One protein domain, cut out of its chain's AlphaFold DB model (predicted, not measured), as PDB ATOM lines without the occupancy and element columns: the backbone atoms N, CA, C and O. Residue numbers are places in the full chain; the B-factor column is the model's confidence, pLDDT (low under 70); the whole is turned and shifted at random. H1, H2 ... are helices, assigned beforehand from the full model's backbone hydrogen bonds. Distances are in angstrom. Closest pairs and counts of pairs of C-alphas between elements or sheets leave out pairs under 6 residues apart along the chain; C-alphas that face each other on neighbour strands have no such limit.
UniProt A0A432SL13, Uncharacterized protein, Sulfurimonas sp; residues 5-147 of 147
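Overview. This is residues 5 to 147 of the 147 residues of an uncharacterized protein of Sulfurimonas sp (UniProt A0A432SL13). The long helix H5 runs through the middle of a compact body of helices, with H4 and H7 packed along it and H2 and H6 crossing it. H1 folds back with H2 as a hairpin away from H5, while H3 and H8 pack on the later part of H5. The printed part has 143 residues with eight named helices, H1 to H8 in chain order, and no named strand; the class is all helix. The radius of gyration of the C-alphas is 14.4 A, and the spans are 46 by 38 by 24 A.

Arrangement. H5, residues 78 to 99, is the hub, touching six helices. H4, residues 57 to 73, makes a hairpin with it at a shallow tilt of 24 degrees; the closest C-alphas, of Val 70 and Ala 80, are 5.9 A apart. H7, residues 123 to 133, touches H5 at 24 degrees, the same way, closest at the C-alphas of Arg 90 and Ala 132, 5.8 A. H6, residues 105 to 115, is about perpendicular to H5 at 81 degrees; the closest C-alphas are those of Ala 92 and Leu 107, 5.7 A. H2, residues 28 to 46, touches H5 at a steep tilt of 57 degrees, closest at the C-alphas of Asn 37 and Leu 85, 6.8 A. H1, residues 5 to 21, is apart from H5 and makes a hairpin with H2. H3, residues 49 to 55, and H8, residues 136 to 145, touch H5. Every O i to N i+4 pair is within hydrogen-bond range in H3, H5, H6 and H8, against 11 of 13 in H1, 13 of 15 in H2, 11 of 13 in H4 and 3 of 7 in H7, which has 5 of 8 O i to N i+3 pairs.

Along the chain. H5 is 30.9 A long, H2 28.0 A. H1 begins at C-alpha 5 (-6.640, 41.942, -7.316); H8 ends at C-alpha 145 (3.004, 64.339, -4.347).

Size, cuts and confidence. The C-alphas of Ala 24 and Leu 146, the two farthest apart, are 46.6 A apart. The printed part has no cut and no long link. Residues 23 to 30, 118, 120 to 135 and 146 to 147 have pLDDT under 70.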
ATOM      1  N   PHE A   5      -6.481  43.157  -8.117       96.19
ATOM      2  CA  PHE A   5      -6.640  41.942  -7.316       96.19
ATOM      3  C   PHE A   5      -7.816  41.082  -7.782       96.19
ATOM      4  O   PHE A   5      -7.643  39.873  -7.939       96.19
ATOM      5  N   GLN A   6      -8.974  41.686  -8.073       96.81
ATOM      6  CA  GLN A   6     -10.214  40.971  -8.414       96.81
ATOM      7  C   GLN A   6     -10.039  39.910  -9.524       96.81
ATOM      8  O   GLN A   6     -10.379  38.750  -9.284       96.81
ATOM      9  N   PRO A   7      -9.485  40.225 -10.716       96.12
ATOM     10  CA  PRO A   7      -9.303  39.220 -11.770       96.12
ATOM     11  C   PRO A   7      -8.269  38.138 -11.416       96.12
ATOM     12  O   PRO A   7      -8.261  37.067 -12.022       96.12
ATOM     13  N   LEU A   8      -7.391  38.391 -10.440       96.50
ATOM     14  CA  LEU A   8      -6.333  37.468 -10.043       96.50
ATOM     15  C   LEU A   8      -6.737  36.531  -8.899       96.50
ATOM     16  O   LEU A   8      -6.078  35.506  -8.735       96.50
ATOM     17  N   GLN A   9      -7.803  36.814  -8.140       96.75
ATOM     18  CA  GLN A   9      -8.175  36.028  -6.952       96.75
ATOM     19  C   GLN A   9      -8.337  34.530  -7.253       96.75
ATOM     20  O   GLN A   9      -7.765  33.696  -6.550       96.75
ATOM     21  N   ALA A  10      -9.007  34.166  -8.352       96.62
ATOM     22  CA  ALA A  10      -9.133  32.764  -8.768       96.62
ATOM     23  C   ALA A  10      -7.770  32.115  -9.089       96.62
ATOM     24  O   ALA A  10      -7.511  30.968  -8.720       96.62
ATOM     25  N   SER A  11      -6.868  32.868  -9.726       97.00
ATOM     26  CA  SER A  11      -5.506  32.410 -10.025       97.00
ATOM     27  C   SER A  11      -4.667  32.248  -8.756       97.00
ATOM     28  O   SER A  11      -3.870  31.317  -8.670       97.00
ATOM     29  N   MET A  12      -4.868  33.101  -7.747       97.38
ATOM     30  CA  MET A  12      -4.211  32.972  -6.443       97.38
ATOM     31  C   MET A  12      -4.632  31.688  -5.728       97.38
ATOM     32  O   MET A  12      -3.756  30.968  -5.257       97.38
ATOM     33  N   VAL A  13      -5.928  31.352  -5.717       97.12
ATOM     34  CA  VAL A  13      -6.425  30.083  -5.144       97.12
ATOM     35  C   VAL A  13      -5.807  28.882  -5.864       97.12
ATOM     36  O   VAL A  13      -5.287  27.960  -5.229       97.12
ATOM     37  N   ALA A  14      -5.820  28.892  -7.201       95.69
ATOM     38  CA  ALA A  14      -5.254  27.808  -7.999       95.69
ATOM     39  C   ALA A  14      -3.745  27.640  -7.748       95.69
ATOM     40  O   ALA A  14      -3.258  26.522  -7.544       95.69
ATOM     41  N   TYR A  15      -3.007  28.751  -7.711       95.50
ATOM     42  CA  TYR A  15      -1.574  28.743  -7.451       95.50
ATOM     43  C   TYR A  15      -1.258  28.301  -6.017       95.50
ATOM     44  O   TYR A  15      -0.360  27.485  -5.823       95.50
ATOM     45  N   GLN A  16      -2.014  28.766  -5.018       94.94
ATOM     46  CA  GLN A  16      -1.875  28.352  -3.620       94.94
ATOM     47  C   GLN A  16      -2.007  26.830  -3.481       94.94
ATOM     48  O   GLN A  16      -1.156  26.191  -2.861       94.94
ATOM     49  N   LYS A  17      -3.029  26.233  -4.112       93.44
ATOM     50  CA  LYS A  17      -3.226  24.776  -4.134       93.44
ATOM     51  C   LYS A  17      -2.049  24.051  -4.786       93.44
ATOM     52  O   LYS A  17      -1.586  23.035  -4.279       93.44
ATOM     53  N   LYS A  18      -1.535  24.575  -5.900       91.75
ATOM     54  CA  LYS A  18      -0.369  23.987  -6.571       91.75
ATOM     55  C   LYS A  18       0.892  24.084  -5.710       91.75
ATOM     56  O   LYS A  18       1.683  23.143  -5.668       91.75
ATOM     57  N   LEU A  19       1.092  25.213  -5.036       90.44
ATOM     58  CA  LEU A  19       2.241  25.448  -4.171       90.44
ATOM     59  C   LEU A  19       2.229  24.505  -2.959       90.44
ATOM     60  O   LEU A  19       3.267  23.931  -2.642       90.44
ATOM     61  N   SER A  20       1.067  24.277  -2.334       89.06
ATOM     62  CA  SER A  20       0.954  23.364  -1.186       89.06
ATOM     63  C   SER A  20       1.232  21.902  -1.547       89.06
ATOM     64  O   SER A  20       1.774  21.166  -0.728       89.06
ATOM     65  N   GLN A  21       0.922  21.490  -2.779       86.38
ATOM     66  CA  GLN A  21       1.153  20.129  -3.279       86.38
ATOM     67  C   GLN A  21       2.611  19.847  -3.676       86.38
ATOM     68  O   GLN A  21       3.014  18.691  -3.727       86.38
ATOM     69  N   ASN A  22       3.409  20.883  -3.958       75.25
ATOM     70  CA  ASN A  22       4.808  20.755  -4.394       75.25
ATOM     71  C   ASN A  22       5.814  21.086  -3.270       75.25
ATOM     72  O   ASN A  22       6.951  21.476  -3.532       75.25
ATOM     73  N   ASN A  23       5.388  20.947  -2.012       61.78
ATOM     74  CA  ASN A  23       6.131  21.344  -0.811       61.78
ATOM     75  C   ASN A  23       7.349  20.458  -0.475       61.78
ATOM     76  O   ASN A  23       8.230  20.906   0.256       61.78
ATOM     77  N   ALA A  24       7.443  19.246  -1.031       50.72
ATOM     78  CA  ALA A  24       8.494  18.269  -0.724       50.72
ATOM     79  C   ALA A  24       9.929  18.711  -1.095       50.72
ATOM     80  O   ALA A  24      10.890  18.068  -0.690       50.72
ATOM     81  N   VAL A  25      10.088  19.804  -1.851       51.84
ATOM     82  CA  VAL A  25      11.387  20.298  -2.356       51.84
ATOM     83  C   VAL A  25      11.964  21.441  -1.492       51.84
ATOM     84  O   VAL A  25      13.047  21.947  -1.763       51.84
ATOM     85  N   CYS A  26      11.261  21.882  -0.445       49.94
ATOM     86  CA  CYS A  26      11.612  23.077   0.329       49.94
ATOM     87  C   CYS A  26      12.272  22.726   1.684       49.94
ATOM     88  O   CYS A  26      11.611  22.211   2.578       49.94
ATOM     89  N   ASP A  27      13.570  23.032   1.841       51.44
ATOM     90  CA  ASP A  27      14.370  22.901   3.084       51.44
ATOM     91  C   ASP A  27      13.723  23.611   4.311       51.44
ATOM     92  O   ASP A  27      12.851  24.458   4.165       51.44
ATOM     93  N   LYS A  28      14.120  23.321   5.556       47.47
ATOM     94  CA  LYS A  28      13.415  23.771   6.784       47.47
ATOM     95  C   LYS A  28      13.285  25.297   6.937       47.47
ATOM     96  O   LYS A  28      12.256  25.777   7.407       47.47
ATOM     97  N   THR A  29      14.271  26.082   6.498       52.12
ATOM     98  CA  THR A  29      14.187  27.565   6.443       52.12
ATOM     99  C   THR A  29      13.157  28.043   5.408       52.12
ATOM    100  O   THR A  29      12.589  29.128   5.511       52.12
ATOM    101  N   ASN A  30      12.890  27.198   4.421       64.69
ATOM    102  CA  ASN A  30      11.950  27.385   3.330       64.69
ATOM    103  C   ASN A  30      10.502  27.095   3.789       64.69
ATOM    104  O   ASN A  30       9.567  27.677   3.246       64.69
ATOM    105  N   GLN A  31      10.291  26.294   4.846       80.19
ATOM    106  CA  GLN A  31       8.947  25.973   5.350       80.19
ATOM    107  C   GLN A  31       8.201  27.199   5.904       80.19
ATOM    108  O   GLN A  31       7.045  27.417   5.551       80.19
ATOM    109  N   MET A  32       8.850  28.042   6.716       84.94
ATOM    110  CA  MET A  32       8.208  29.262   7.234       84.94
ATOM    111  C   MET A  32       7.776  30.193   6.093       84.94
ATOM    112  O   MET A  32       6.682  30.753   6.121       84.94
ATOM    113  N   PHE A  33       8.634  30.379   5.087       85.38
ATOM    114  CA  PHE A  33       8.321  31.236   3.945       85.38
ATOM    115  C   PHE A  33       7.267  30.622   3.024       85.38
ATOM    116  O   PHE A  33       6.435  31.352   2.489       85.38
ATOM    117  N   LEU A  34       7.246  29.297   2.892       87.56
ATOM    118  CA  LEU A  34       6.175  28.574   2.224       87.56
ATOM    119  C   LEU A  34       4.831  28.808   2.926       87.56
ATOM    120  O   LEU A  34       3.864  29.187   2.270       87.56
ATOM    121  N   GLU A  35       4.770  28.649   4.248       90.88
ATOM    122  CA  GLU A  35       3.558  28.906   5.036       90.88
ATOM    123  C   GLU A  35       3.096  30.361   4.909       90.88
ATOM    124  O   GLU A  35       1.911  30.620   4.699       90.88
ATOM    125  N   LEU A  36       4.027  31.321   4.967       92.88
ATOM    126  CA  LEU A  36       3.720  32.732   4.733       92.88
ATOM    127  C   LEU A  36       3.151  32.954   3.330       92.88
ATOM    128  O   LEU A  36       2.109  33.590   3.204       92.88
ATOM    129  N   ASN A  37       3.770  32.387   2.292       93.25
ATOM    130  CA  ASN A  37       3.262  32.483   0.925       93.25
ATOM    131  C   ASN A  37       1.836  31.928   0.814       93.25
ATOM    132  O   ASN A  37       0.965  32.587   0.253       93.25
ATOM    133  N   LEU A  38       1.581  30.744   1.376       95.00
ATOM    134  CA  LEU A  38       0.267  30.104   1.332       95.00
ATOM    135  C   LEU A  38      -0.800  30.922   2.066       95.00
ATOM    136  O   LEU A  38      -1.891  31.114   1.530       95.00
ATOM    137  N   ASN A  39      -0.490  31.423   3.261       96.94
ATOM    138  CA  ASN A  39      -1.441  32.176   4.077       96.94
ATOM    139  C   ASN A  39      -1.718  33.572   3.510       96.94
ATOM    140  O   ASN A  39      -2.847  34.058   3.580       96.94
ATOM    141  N   ILE A  40      -0.705  34.219   2.928       97.75
ATOM    142  CA  ILE A  40      -0.873  35.525   2.287       97.75
ATOM    143  C   ILE A  40      -1.666  35.374   0.986       97.75
ATOM    144  O   ILE A  40      -2.598  36.141   0.769       97.75
ATOM    145  N   LEU A  41      -1.384  34.357   0.161       97.06
ATOM    146  CA  LEU A  41      -2.202  34.058  -1.022       97.06
ATOM    147  C   LEU A  41      -3.667  33.802  -0.650       97.06
ATOM    148  O   LEU A  41      -4.555  34.335  -1.312       97.06
ATOM    149  N   ALA A  42      -3.920  33.055   0.432       97.31
ATOM    150  CA  ALA A  42      -5.273  32.833   0.941       97.31
ATOM    151  C   ALA A  42      -5.975  34.158   1.265       97.31
ATOM    152  O   ALA A  42      -7.094  34.390   0.817       97.31
ATOM    153  N   TYR A  43      -5.296  35.043   2.000       97.56
ATOM    154  CA  TYR A  43      -5.821  36.360   2.353       97.56
ATOM    155  C   TYR A  43      -6.123  37.219   1.122       97.56
ATOM    156  O   TYR A  43      -7.229  37.735   0.997       97.56
ATOM    157  N   LEU A  44      -5.177  37.343   0.189       97.06
ATOM    158  CA  LEU A  44      -5.366  38.170  -1.008       97.06
ATOM    159  C   LEU A  44      -6.486  37.635  -1.914       97.06
ATOM    160  O   LEU A  44      -7.163  38.409  -2.589       97.06
ATOM    161  N   SER A  45      -6.711  36.318  -1.898       96.62
ATOM    162  CA  SER A  45      -7.776  35.677  -2.670       96.62
ATOM    163  C   SER A  45      -9.189  35.872  -2.108       96.62
ATOM    164  O   SER A  45     -10.146  35.671  -2.850       96.62
ATOM    165  N   SER A  46      -9.333  36.240  -0.830       96.06
ATOM    166  CA  SER A  46     -10.634  36.345  -0.149       96.06
ATOM    167  C   SER A  46     -10.955  37.733   0.405       96.06
ATOM    168  O   SER A  46     -12.111  38.008   0.721       96.06
ATOM    169  N   ALA A  47      -9.959  38.608   0.535       95.25
ATOM    170  CA  ALA A  47     -10.155  39.981   0.977       95.25
ATOM    171  C   ALA A  47     -10.852  40.846  -0.089       95.25
ATOM    172  O   ALA A  47     -10.912  40.497  -1.270       95.25
ATOM    173  N   ASP A  48     -11.355  42.006   0.340       96.19
ATOM    174  CA  ASP A  48     -11.913  43.024  -0.552       96.19
ATOM    175  C   ASP A  48     -10.837  43.514  -1.538       96.19
ATOM    176  O   ASP A  48      -9.862  44.165  -1.154       96.19
ATOM    177  N   ALA A  49     -11.021  43.186  -2.818       95.38
ATOM    178  CA  ALA A  49     -10.066  43.504  -3.869       95.38
ATOM    179  C   ALA A  49      -9.903  45.011  -4.093       95.38
ATOM    180  O   ALA A  49      -8.780  45.469  -4.286       95.38
ATOM    181  N   ALA A  50     -10.990  45.785  -4.026       95.25
ATOM    182  CA  ALA A  50     -10.929  47.230  -4.230       95.25
ATOM    183  C   ALA A  50     -10.138  47.897  -3.102       95.25
ATOM    184  O   ALA A  50      -9.318  48.788  -3.338       95.25
ATOM    185  N   LYS A  51     -10.330  47.413  -1.871       94.19
ATOM    186  CA  LYS A  51      -9.538  47.849  -0.723       94.19
ATOM    187  C   LYS A  51      -8.056  47.501  -0.892       94.19
ATOM    188  O   LYS A  51      -7.207  48.362  -0.673       94.19
ATOM    189  N   LEU A  52      -7.739  46.274  -1.314       94.38
ATOM    190  CA  LEU A  52      -6.354  45.863  -1.578       94.38
ATOM    191  C   LEU A  52      -5.699  46.685  -2.698       94.38
ATOM    192  O   LEU A  52      -4.531  47.047  -2.573       94.38
ATOM    193  N   ASP A  53      -6.442  47.005  -3.761       94.38
ATOM    194  CA  ASP A  53      -5.957  47.829  -4.873       94.38
ATOM    195  C   ASP A  53      -5.559  49.233  -4.394       94.38
ATOM    196  O   ASP A  53      -4.501  49.741  -4.763       94.38
ATOM    197  N   ILE A  54      -6.373  49.838  -3.524       92.56
ATOM    198  CA  ILE A  54      -6.078  51.138  -2.902       92.56
ATOM    199  C   ILE A  54      -4.851  51.033  -1.987       92.56
ATOM    200  O   ILE A  54      -3.951  51.877  -2.034       92.56
ATOM    201  N   MET A  55      -4.796  49.977  -1.174       91.88
ATOM    202  CA  MET A  55      -3.738  49.795  -0.183       91.88
ATOM    203  C   MET A  55      -2.369  49.460  -0.783       91.88
ATOM    204  O   MET A  55      -1.353  49.751  -0.160       91.88
ATOM    205  N   GLY A  56      -2.341  48.837  -1.961       91.88
ATOM    206  CA  GLY A  56      -1.127  48.352  -2.622       91.88
ATOM    207  C   GLY A  56      -0.827  49.010  -3.962       91.88
ATOM    208  O   GLY A  56      -0.099  48.430  -4.764       91.88
ATOM    209  N   GLU A  57      -1.426  50.162  -4.250       92.00
ATOM    210  CA  GLU A  57      -1.363  50.831  -5.549       92.00
ATOM    211  C   GLU A  57       0.057  50.941  -6.128       92.00
ATOM    212  O   GLU A  57       0.287  50.579  -7.286       92.00
ATOM    213  N   TYR A  58       1.024  51.436  -5.351       90.06
ATOM    214  CA  TYR A  58       2.380  51.660  -5.849       90.06
ATOM    215  C   TYR A  58       3.089  50.330  -6.128       90.06
ATOM    216  O   TYR A  58       3.777  50.160  -7.145       90.06
ATOM    217  N   ASN A  59       2.900  49.352  -5.243       93.25
ATOM    218  CA  ASN A  59       3.398  47.999  -5.430       93.25
ATOM    219  C   ASN A  59       2.785  47.334  -6.675       93.25
ATOM    220  O   ASN A  59       3.510  46.739  -7.471       93.25
ATOM    221  N   ILE A  60       1.481  47.504  -6.910       94.19
ATOM    222  CA  ILE A  60       0.800  47.027  -8.122       94.19
ATOM    223  C   ILE A  60       1.416  47.664  -9.369       94.19
ATOM    224  O   ILE A  60       1.777  46.951 -10.308       94.19
ATOM    225  N   MET A  61       1.594  48.988  -9.378       91.19
ATOM    226  CA  MET A  61       2.153  49.710 -10.526       91.19
ATOM    227  C   MET A  61       3.563  49.242 -10.901       91.19
ATOM    228  O   MET A  61       3.923  49.252 -12.077       91.19
ATOM    229  N   THR A  62       4.365  48.844  -9.914       88.94
ATOM    230  CA  THR A  62       5.799  48.581 -10.108       88.94
ATOM    231  C   THR A  62       6.186  47.106 -10.085       88.94
ATOM    232  O   THR A  62       7.282  46.785 -10.532       88.94
ATOM    233  N   MET A  63       5.331  46.222  -9.563       91.25
ATOM    234  CA  MET A  63       5.585  44.777  -9.471       91.25
ATOM    235  C   MET A  63       4.375  43.887  -9.779       91.25
ATOM    236  O   MET A  63       4.466  42.657  -9.719       91.25
ATOM    237  N   GLY A  64       3.223  44.474 -10.112       93.81
ATOM    238  CA  GLY A  64       2.009  43.712 -10.397       93.81
ATOM    239  C   GLY A  64       2.164  42.758 -11.584       93.81
ATOM    240  O   GLY A  64       1.599  41.665 -11.569       93.81
ATOM    241  N   LYS A  65       2.975  43.121 -12.590       94.88
ATOM    242  CA  LYS A  65       3.230  42.271 -13.767       94.88
ATOM    243  C   LYS A  65       4.007  41.011 -13.401       94.88
ATOM    244  O   LYS A  65       3.643  39.923 -13.837       94.88
ATOM    245  N   GLU A  66       5.047  41.145 -12.590       93.94
ATOM    246  CA  GLU A  66       5.890  40.051 -12.115       93.94
ATOM    247  C   GLU A  66       5.082  39.091 -11.242       93.94
ATOM    248  O   GLU A  66       5.158  37.874 -11.423       93.94
ATOM    249  N   PHE A  67       4.255  39.635 -10.347       96.00
ATOM    250  CA  PHE A  67       3.343  38.846  -9.527       96.00
ATOM    251  C   PHE A  67       2.334  38.067 -10.387       96.00
ATOM    252  O   PHE A  67       2.222  36.847 -10.256       96.00
ATOM    253  N   ALA A  68       1.658  38.738 -11.325       96.94
ATOM    254  CA  ALA A  68       0.711  38.091 -12.232       96.94
ATOM    255  C   ALA A  68       1.387  37.024 -13.116       96.94
ATOM    256  O   ALA A  68       0.823  35.949 -13.332       96.94
ATOM    257  N   ALA A  69       2.617  37.272 -13.575       96.25
ATOM    258  CA  ALA A  69       3.395  36.316 -14.357       96.25
ATOM    259  C   ALA A  69       3.745  35.052 -13.556       96.25
ATOM    260  O   ALA A  69       3.706  33.949 -14.106       96.25
ATOM    261  N   VAL A  70       4.043  35.178 -12.256       95.12
ATOM    262  CA  VAL A  70       4.248  34.012 -11.382       95.12
ATOM    263  C   VAL A  70       2.981  33.169 -11.309       95.12
ATOM    264  O   VAL A  70       3.057  31.967 -11.588       95.12
ATOM    265  N   LEU A  71       1.831  33.793 -11.025       95.94
ATOM    266  CA  LEU A  71       0.541  33.100 -10.955       95.94
ATOM    267  C   LEU A  71       0.228  32.363 -12.266       95.94
ATOM    268  O   LEU A  71      -0.087  31.174 -12.239       95.94
ATOM    269  N   ALA A  72       0.399  33.037 -13.408       94.44
ATOM    270  CA  ALA A  72       0.136  32.473 -14.732       94.44
ATOM    271  C   ALA A  72       1.107  31.341 -15.113       94.44
ATOM    272  O   ALA A  72       0.708  30.353 -15.725       94.44
ATOM    273  N   SER A  73       2.387  31.454 -14.740       91.81
ATOM    274  CA  SER A  73       3.394  30.431 -15.055       91.81
ATOM    275  C   SER A  73       3.194  29.126 -14.280       91.81
ATOM    276  O   SER A  73       3.655  28.065 -14.706       91.81
ATOM    277  N   GLY A  74       2.586  29.207 -13.090       86.31
ATOM    278  CA  GLY A  74       2.437  28.084 -12.171       86.31
ATOM    279  C   GLY A  74       3.760  27.466 -11.693       86.31
ATOM    280  O   GLY A  74       3.742  26.322 -11.234       86.31
ATOM    281  N   LYS A  75       4.905  28.145 -11.838       89.00
ATOM    282  CA  LYS A  75       6.205  27.675 -11.326       89.00
ATOM    283  C   LYS A  75       6.249  27.848  -9.809       89.00
ATOM    284  O   LYS A  75       5.982  28.940  -9.348       89.00
ATOM    285  N   THR A  76       6.651  26.827  -9.052       88.62
ATOM    286  CA  THR A  76       6.657  26.844  -7.567       88.62
ATOM    287  C   THR A  76       8.056  26.865  -6.936       88.62
ATOM    288  O   THR A  76       8.187  26.827  -5.713       88.62
ATOM    289  N   GLY A  77       9.114  26.922  -7.749       83.94
ATOM    290  CA  GLY A  77      10.502  26.936  -7.272       83.94
ATOM    291  C   GLY A  77      10.924  28.255  -6.613       83.94
ATOM    292  O   GLY A  77      10.189  29.243  -6.624       83.94
ATOM    293  N   GLU A  78      12.154  28.294  -6.099       81.50
ATOM    294  CA  GLU A  78      12.695  29.407  -5.298       81.50
ATOM    295  C   GLU A  78      12.555  30.779  -5.964       81.50
ATOM    296  O   GLU A  78      12.157  31.742  -5.317       81.50
ATOM    297  N   LYS A  79      12.805  30.876  -7.276       84.31
ATOM    298  CA  LYS A  79      12.668  32.140  -8.022       84.31
ATOM    299  C   LYS A  79      11.242  32.695  -7.983       84.31
ATOM    300  O   LYS A  79      11.063  33.900  -7.852       84.31
ATOM    301  N   ALA A  80      10.237  31.828  -8.100       88.19
ATOM    302  CA  ALA A  80       8.839  32.238  -8.042       88.19
ATOM    303  C   ALA A  80       8.451  32.650  -6.617       88.19
ATOM    304  O   ALA A  80       7.823  33.686  -6.420       88.19
ATOM    305  N   GLN A  81       8.896  31.885  -5.618       87.62
ATOM    306  CA  GLN A  81       8.673  32.219  -4.212       87.62
ATOM    307  C   GLN A  81       9.350  33.536  -3.811       87.62
ATOM    308  O   GLN A  81       8.759  34.306  -3.064       87.62
ATOM    309  N   ALA A  82      10.537  33.836  -4.343       85.12
ATOM    310  CA  ALA A  82      11.216  35.112  -4.131       85.12
ATOM    311  C   ALA A  82      10.359  36.293  -4.608       85.12
ATOM    312  O   ALA A  82      10.118  37.228  -3.851       85.12
ATOM    313  N   VAL A  83       9.824  36.210  -5.833       89.69
ATOM    314  CA  VAL A  83       8.935  37.243  -6.389       89.69
ATOM    315  C   VAL A  83       7.680  37.425  -5.531       89.69
ATOM    316  O   VAL A  83       7.309  38.564  -5.254       89.69
ATOM    317  N   LEU A  84       7.057  36.333  -5.069       92.44
ATOM    318  CA  LEU A  84       5.896  36.400  -4.172       92.44
ATOM    319  C   LEU A  84       6.233  37.106  -2.859       92.44
ATOM    320  O   LEU A  84       5.578  38.080  -2.502       92.44
ATOM    321  N   LEU A  85       7.289  36.662  -2.175       90.38
ATOM    322  CA  LEU A  85       7.719  37.245  -0.903       90.38
ATOM    323  C   LEU A  85       8.070  38.724  -1.053       90.38
ATOM    324  O   LEU A  85       7.725  39.519  -0.183       90.38
ATOM    325  N   MET A  86       8.709  39.108  -2.159       89.06
ATOM    326  CA  MET A  86       9.020  40.505  -2.435       89.06
ATOM    327  C   MET A  86       7.747  41.327  -2.655       89.06
ATOM    328  O   MET A  86       7.596  42.380  -2.038       89.06
ATOM    329  N   PHE A  87       6.807  40.836  -3.467       93.81
ATOM    330  CA  PHE A  87       5.524  41.507  -3.678       93.81
ATOM    331  C   PHE A  87       4.751  41.665  -2.360       93.81
ATOM    332  O   PHE A  87       4.236  42.743  -2.072       93.81
ATOM    333  N   PHE A  88       4.713  40.622  -1.526       94.94
ATOM    334  CA  PHE A  88       4.031  40.640  -0.231       94.94
ATOM    335  C   PHE A  88       4.697  41.570   0.779       94.94
ATOM    336  O   PHE A  88       4.007  42.297   1.490       94.94
ATOM    337  N   LEU A  89       6.029  41.583   0.828       91.75
ATOM    338  CA  LEU A  89       6.778  42.485   1.693       91.75
ATOM    339  C   LEU A  89       6.522  43.946   1.317       91.75
ATOM    340  O   LEU A  89       6.260  44.760   2.197       91.75
ATOM    341  N   ARG A  90       6.557  44.266   0.019       91.06
ATOM    342  CA  ARG A  90       6.284  45.619  -0.478       91.06
ATOM    343  C   ARG A  90       4.841  46.043  -0.235       91.06
ATOM    344  O   ARG A  90       4.616  47.188   0.127       91.06
ATOM    345  N   LEU A  91       3.886  45.121  -0.374       94.56
ATOM    346  CA  LEU A  91       2.490  45.369  -0.022       94.56
ATOM    347  C   LEU A  91       2.340  45.697   1.470       94.56
ATOM    348  O   LEU A  91       1.680  46.669   1.822       94.56
ATOM    349  N   ALA A  92       2.971  44.911   2.345       94.06
ATOM    350  CA  ALA A  92       2.928  45.138   3.787       94.06
ATOM    351  C   ALA A  92       3.601  46.464   4.186       94.06
ATOM    352  O   ALA A  92       3.079  47.192   5.027       94.06
ATOM    353  N   GLU A  93       4.736  46.791   3.568       91.19
ATOM    354  CA  GLU A  93       5.440  48.059   3.780       91.19
ATOM    355  C   GLU A  93       4.594  49.252   3.308       91.19
ATOM    356  O   GLU A  93       4.442  50.222   4.045       91.19
ATOM    357  N   GLU A  94       3.971  49.167   2.129       92.06
ATOM    358  CA  GLU A  94       3.078  50.218   1.621       92.06
ATOM    359  C   GLU A  94       1.869  50.436   2.542       92.06
ATOM    360  O   GLU A  94       1.559  51.580   2.878       92.06
ATOM    361  N   MET A  95       1.250  49.353   3.030       93.88
ATOM    362  CA  MET A  95       0.182  49.430   4.033       93.88
ATOM    363  C   MET A  95       0.653  50.134   5.312       93.88
ATOM    364  O   MET A  95      -0.019  51.031   5.822       93.88
ATOM    365  N   SER A  96       1.839  49.761   5.806       92.06
ATOM    366  CA  SER A  96       2.434  50.358   7.001       92.06
ATOM    367  C   SER A  96       2.709  51.853   6.827       92.06
ATOM    368  O   SER A  96       2.478  52.615   7.762       92.06
ATOM    369  N   ILE A  97       3.191  52.283   5.659       89.38
ATOM    370  CA  ILE A  97       3.506  53.691   5.377       89.38
ATOM    371  C   ILE A  97       2.229  54.523   5.257       89.38
ATOM    372  O   ILE A  97       2.119  55.565   5.898       89.38
ATOM    373  N   LYS A  98       1.269  54.068   4.444       88.56
ATOM    374  CA  LYS A  98       0.063  54.841   4.119       88.56
ATOM    375  C   LYS A  98      -0.965  54.859   5.249       88.56
ATOM    376  O   LYS A  98      -1.631  55.868   5.453       88.56
ATOM    377  N   TYR A  99      -1.106  53.750   5.975       89.38
ATOM    378  CA  TYR A  99      -2.204  53.550   6.932       89.38
ATOM    379  C   TYR A  99      -1.731  53.267   8.361       89.38
ATOM    380  O   TYR A  99      -2.558  53.050   9.246       89.38
ATOM    381  N   GLY A 100      -0.416  53.207   8.606       88.81
ATOM    382  CA  GLY A 100       0.154  52.931   9.930       88.81
ATOM    383  C   GLY A 100      -0.123  51.522  10.469       88.81
ATOM    384  O   GLY A 100       0.235  51.216  11.606       88.81
ATOM    385  N   THR A 101      -0.779  50.656   9.691       91.69
ATOM    386  CA  THR A 101      -1.225  49.327  10.122       91.69
ATOM    387  C   THR A 101      -1.121  48.314   8.983       91.69
ATOM    388  O   THR A 101      -1.251  48.654   7.812       91.69
ATOM    389  N   ILE A 102      -0.878  47.046   9.337       93.75
ATOM    390  CA  ILE A 102      -0.874  45.905   8.409       93.75
ATOM    391  C   ILE A 102      -2.014  44.978   8.830       93.75
ATOM    392  O   ILE A 102      -1.948  44.377   9.905       93.75
ATOM    393  N   GLU A 103      -3.059  44.871   8.006       84.81
ATOM    394  CA  GLU A 103      -4.320  44.216   8.396       84.81
ATOM    395  C   GLU A 103      -4.205  42.695   8.554       84.81
ATOM    396  O   GLU A 103      -4.868  42.097   9.401       84.81
ATOM    397  N   ASN A 104      -3.354  42.047   7.756       93.50
ATOM    398  CA  ASN A 104      -3.197  40.599   7.785       93.50
ATOM    399  C   ASN A 104      -2.035  40.161   8.686       93.50
ATOM    400  O   ASN A 104      -0.900  40.613   8.530       93.50
ATOM    401  N   ALA A 105      -2.293  39.196   9.573       94.88
ATOM    402  CA  ALA A 105      -1.290  38.676  10.500       94.88
ATOM    403  C   ALA A 105      -0.075  38.037   9.801       94.88
ATOM    404  O   ALA A 105       1.047  38.179  10.283       94.88
ATOM    405  N   SER A 106      -0.268  37.370   8.658       96.19
ATOM    406  CA  SER A 106       0.835  36.767   7.895       96.19
ATOM    407  C   SER A 106       1.656  37.820   7.152       96.19
ATOM    408  O   SER A 106       2.880  37.744   7.190       96.19
ATOM    409  N   LEU A 107       1.024  38.849   6.570       95.19
ATOM    410  CA  LEU A 107       1.738  40.017   6.028       95.19
ATOM    411  C   LEU A 107       2.538  40.731   7.124       95.19
ATOM    412  O   LEU A 107       3.716  41.022   6.936       95.19
ATOM    413  N   LYS A 108       1.934  40.942   8.298       95.50
ATOM    414  CA  LYS A 108       2.604  41.561   9.447       95.50
ATOM    415  C   LYS A 108       3.780  40.719   9.939       95.50
ATOM    416  O   LYS A 108       4.846  41.263  10.224       95.50
ATOM    417  N   LYS A 109       3.618  39.393  10.012       93.69
ATOM    418  CA  LYS A 109       4.690  38.458  10.379       93.69
ATOM    419  C   LYS A 109       5.824  38.492   9.357       93.69
ATOM    420  O   LYS A 109       6.977  38.606   9.761       93.69
ATOM    421  N   LEU A 110       5.503  38.438   8.062       91.50
ATOM    422  CA  LEU A 110       6.481  38.558   6.981       91.50
ATOM    423  C   LEU A 110       7.273  39.859   7.118       91.50
ATOM    424  O   LEU A 110       8.497  39.821   7.175       91.50
ATOM    425  N   HIS A 111       6.577  40.989   7.235       91.19
ATOM    426  CA  HIS A 111       7.182  42.306   7.401       91.19
ATOM    427  C   HIS A 111       8.095  42.368   8.628       91.19
ATOM    428  O   HIS A 111       9.262  42.725   8.503       91.19
ATOM    429  N   THR A 112       7.620  41.909   9.786       90.06
ATOM    430  CA  THR A 112       8.394  41.903  11.039       90.06
ATOM    431  C   THR A 112       9.670  41.067  10.910       90.06
ATOM    432  O   THR A 112      10.756  41.524  11.260       90.06
ATOM    433  N   VAL A 113       9.565  39.847  10.373       86.75
ATOM    434  CA  VAL A 113      10.722  38.958  10.170       86.75
ATOM    435  C   VAL A 113      11.700  39.570   9.170       86.75
ATOM    436  O   VAL A 113      12.907  39.578   9.402       86.75
ATOM    437  N   MET A 114      11.185  40.111   8.067       81.69
ATOM    438  CA  MET A 114      11.995  40.655   6.982       81.69
ATOM    439  C   MET A 114      12.463  42.097   7.202       81.69
ATOM    440  O   MET A 114      13.158  42.638   6.343       81.69
ATOM    441  N   THR A 115      12.159  42.706   8.340       80.56
ATOM    442  CA  THR A 115      12.728  43.994   8.765       80.56
ATOM    443  C   THR A 115      13.555  43.866  10.047       80.56
ATOM    444  O   THR A 115      14.266  44.804  10.409       80.56
ATOM    445  N   ALA A 116      13.541  42.695  10.697       82.62
ATOM    446  CA  ALA A 116      14.287  42.433  11.919       82.62
ATOM    447  C   ALA A 116      15.800  42.646  11.738       82.62
ATOM    448  O   ALA A 116      16.441  42.135  10.811       82.62
ATOM    449  N   LYS A 117      16.399  43.383  12.679       74.25
ATOM    450  CA  LYS A 117      17.842  43.634  12.704       74.25
ATOM    451  C   LYS A 117      18.603  42.310  12.839       74.25
ATOM    452  O   LYS A 117      18.369  41.548  13.769       74.25
ATOM    453  N   GLY A 118      19.548  42.064  11.930       68.38
ATOM    454  CA  GLY A 118      20.431  40.892  11.981       68.38
ATOM    455  C   GLY A 118      19.862  39.603  11.377       68.38
ATOM    456  O   GLY A 118      20.558  38.589  11.395       68.38
ATOM    457  N   TYR A 119      18.649  39.618  10.809       70.69
ATOM    458  CA  TYR A 119      18.110  38.446  10.118       70.69
ATOM    459  C   TYR A 119      18.909  38.135   8.841       70.69
ATOM    460  O   TYR A 119      19.094  38.992   7.971       70.69
ATOM    461  N   LYS A 120      19.399  36.893   8.723       67.25
ATOM    462  CA  LYS A 120      20.119  36.407   7.540       67.25
ATOM    463  C   LYS A 120      19.141  35.728   6.591       67.25
ATOM    464  O   LYS A 120      18.720  34.599   6.816       67.25
ATOM    465  N   TYR A 121      18.806  36.417   5.510       66.06
ATOM    466  CA  TYR A 121      17.957  35.858   4.462       66.06
ATOM    467  C   TYR A 121      18.677  34.749   3.697       66.06
ATOM    468  O   TYR A 121      19.896  34.861   3.483       66.06
ATOM    469  N   PRO A 122      17.920  33.757   3.196       66.69
ATOM    470  CA  PRO A 122      18.375  32.926   2.094       66.69
ATOM    471  C   PRO A 122      18.895  33.791   0.938       66.69
ATOM    472  O   PRO A 122      18.365  34.878   0.678       66.69
ATOM    473  N   ASP A 123      19.931  33.323   0.243       66.88
ATOM    474  CA  ASP A 123      20.633  34.118  -0.775       66.88
ATOM    475  C   ASP A 123      19.692  34.611  -1.889       66.88
ATOM    476  O   ASP A 123      19.802  35.758  -2.327       66.88
ATOM    477  N   TYR A 124      18.690  33.805  -2.258       64.25
ATOM    478  CA  TYR A 124      17.689  34.147  -3.275       64.25
ATOM    479  C   TYR A 124      16.739  35.294  -2.872       64.25
ATOM    480  O   TYR A 124      16.111  35.897  -3.741       64.25
ATOM    481  N   ILE A 125      16.654  35.630  -1.579       64.19
ATOM    482  CA  ILE A 125      15.843  36.739  -1.040       64.19
ATOM    483  C   ILE A 125      16.730  37.934  -0.658       64.19
ATOM    484  O   ILE A 125      16.292  39.083  -0.705       64.19
ATOM    485  N   ARG A 126      18.000  37.697  -0.303       64.50
ATOM    486  CA  ARG A 126      18.919  38.740   0.182       64.50
ATOM    487  C   ARG A 126      19.084  39.888  -0.814       64.50
ATOM    488  O   ARG A 126      19.022  41.045  -0.410       64.50
ATOM    489  N   ALA A 127      19.231  39.574  -2.102       59.75
ATOM    490  CA  ALA A 127      19.352  40.577  -3.165       59.75
ATOM    491  C   ALA A 127      18.088  41.445  -3.330       59.75
ATOM    492  O   ALA A 127      18.145  42.532  -3.896       59.75
ATOM    493  N   GLN A 128      16.945  40.978  -2.824       58.94
ATOM    494  CA  GLN A 128      15.641  41.596  -3.037       58.94
ATOM    495  C   GLN A 128      15.236  42.562  -1.917       58.94
ATOM    496  O   GLN A 128      14.394  43.424  -2.146       58.94
ATOM    497  N   ARG A 129      15.854  42.481  -0.729       62.03
ATOM    498  CA  ARG A 129      15.524  43.341   0.424       62.03
ATOM    499  C   ARG A 129      15.768  44.824   0.143       62.03
ATOM    500  O   ARG A 129      14.884  45.639   0.389       62.03
ATOM    501  N   ASN A 130      16.945  45.171  -0.378       60.94
ATOM    502  CA  ASN A 130      17.308  46.569  -0.630       60.94
ATOM    503  C   ASN A 130      16.404  47.184  -1.706       60.94
ATOM    504  O   ASN A 130      15.951  48.316  -1.571       60.94
ATOM    505  N   PHE A 131      16.061  46.400  -2.733       60.94
ATOM    506  CA  PHE A 131      15.101  46.803  -3.759       60.94
ATOM    507  C   PHE A 131      13.672  46.947  -3.205       60.94
ATOM    508  O   PHE A 131      12.972  47.893  -3.555       60.94
ATOM    509  N   ALA A 132      13.244  46.040  -2.323       59.44
ATOM    510  CA  ALA A 132      11.897  46.038  -1.766       59.44
ATOM    511  C   ALA A 132      11.650  47.147  -0.732       59.44
ATOM    512  O   ALA A 132      10.528  47.629  -0.644       59.44
ATOM    513  N   LEU A 133      12.660  47.538   0.053       67.38
ATOM    514  CA  LEU A 133      12.452  48.356   1.255       67.38
ATOM    515  C   LEU A 133      13.162  49.717   1.229       67.38
ATOM    516  O   LEU A 133      12.534  50.728   1.525       67.38
ATOM    517  N   GLU A 134      14.446  49.788   0.859       64.25
ATOM    518  CA  GLU A 134      15.287  50.969   1.156       64.25
ATOM    519  C   GLU A 134      14.885  52.247   0.402       64.25
ATOM    520  O   GLU A 134      15.313  53.341   0.767       64.25
ATOM    521  N   ARG A 135      14.045  52.144  -0.635       67.94
ATOM    522  CA  ARG A 135      13.551  53.308  -1.393       67.94
ATOM    523  C   ARG A 135      12.031  53.388  -1.470       67.94
ATOM    524  O   ARG A 135      11.520  54.338  -2.058       67.94
ATOM    525  N   LEU A 136      11.309  52.420  -0.903       73.94
ATOM    526  CA  LEU A 136       9.872  52.300  -1.135       73.94
ATOM    527  C   LEU A 136       9.099  53.480  -0.538       73.94
ATOM    528  O   LEU A 136       8.275  54.065  -1.229       73.94
ATOM    529  N   SER A 137       9.432  53.898   0.685       72.12
ATOM    530  CA  SER A 137       8.801  55.045   1.355       72.12
ATOM    531  C   SER A 137       8.977  56.360   0.601       72.12
ATOM    532  O   SER A 137       8.010  57.085   0.376       72.12
ATOM    533  N   VAL A 138      10.197  56.642   0.142       75.31
ATOM    534  CA  VAL A 138      10.507  57.835  -0.659       75.31
ATOM    535  C   VAL A 138       9.741  57.816  -1.983       75.31
ATOM    536  O   VAL A 138       9.233  58.846  -2.421       75.31
ATOM    537  N   LEU A 139       9.649  56.651  -2.625       78.19
ATOM    538  CA  LEU A 139       8.975  56.503  -3.910       78.19
ATOM    539  C   LEU A 139       7.447  56.580  -3.795       78.19
ATOM    540  O   LEU A 139       6.827  57.213  -4.648       78.19
ATOM    541  N   ILE A 140       6.856  55.997  -2.745       77.19
ATOM    542  CA  ILE A 140       5.423  56.126  -2.440       77.19
ATOM    543  C   ILE A 140       5.085  57.598  -2.218       77.19
ATOM    544  O   ILE A 140       4.212  58.124  -2.904       77.19
ATOM    545  N   ARG A 141       5.832  58.282  -1.342       75.19
ATOM    546  CA  ARG A 141       5.610  59.701  -1.046       75.19
ATOM    547  C   ARG A 141       5.714  60.570  -2.300       75.19
ATOM    548  O   ARG A 141       4.842  61.390  -2.554       75.19
ATOM    549  N   ARG A 142       6.742  60.354  -3.128       73.75
ATOM    550  CA  ARG A 142       6.894  61.078  -4.398       73.75
ATOM    551  C   ARG A 142       5.730  60.815  -5.358       73.75
ATOM    552  O   ARG A 142       5.337  61.715  -6.085       73.75
ATOM    553  N   ASN A 143       5.204  59.591  -5.400       76.81
ATOM    554  CA  ASN A 143       4.049  59.258  -6.233       76.81
ATOM    555  C   ASN A 143       2.764  59.930  -5.727       76.81
ATOM    556  O   ASN A 143       1.933  60.314  -6.538       76.81
ATOM    557  N   GLU A 144       2.601  60.087  -4.412       74.38
ATOM    558  CA  GLU A 144       1.478  60.825  -3.818       74.38
ATOM    559  C   GLU A 144       1.564  62.332  -4.085       74.38
ATOM    560  O   GLU A 144       0.552  62.938  -4.406       74.38
ATOM    561  N   GLU A 145       2.764  62.919  -4.034       74.56
ATOM    562  CA  GLU A 145       3.004  64.339  -4.347       74.56
ATOM    563  C   GLU A 145       2.782  64.691  -5.837       74.56
ATOM    564  O   GLU A 145       2.657  65.865  -6.176       74.56
ATOM    565  N   LEU A 146       2.763  63.696  -6.734       69.88
ATOM    566  CA  LEU A 146       2.594  63.870  -8.186       69.88
ATOM    567  C   LEU A 146       1.155  63.647  -8.687       69.88
ATOM    568  O   LEU A 146       0.923  63.754  -9.894       69.88
ATOM    569  N   LYS A 147       0.220  63.297  -7.801       62.66
ATOM    570  CA  LYS A 147      -1.204  63.110  -8.114       62.66
ATOM    571  C   LYS A 147      -2.006  64.382  -7.892       62.66
ATOM    572  O   LYS A 147      -2.969  64.567  -8.665       62.66
TER     573      LYS A 147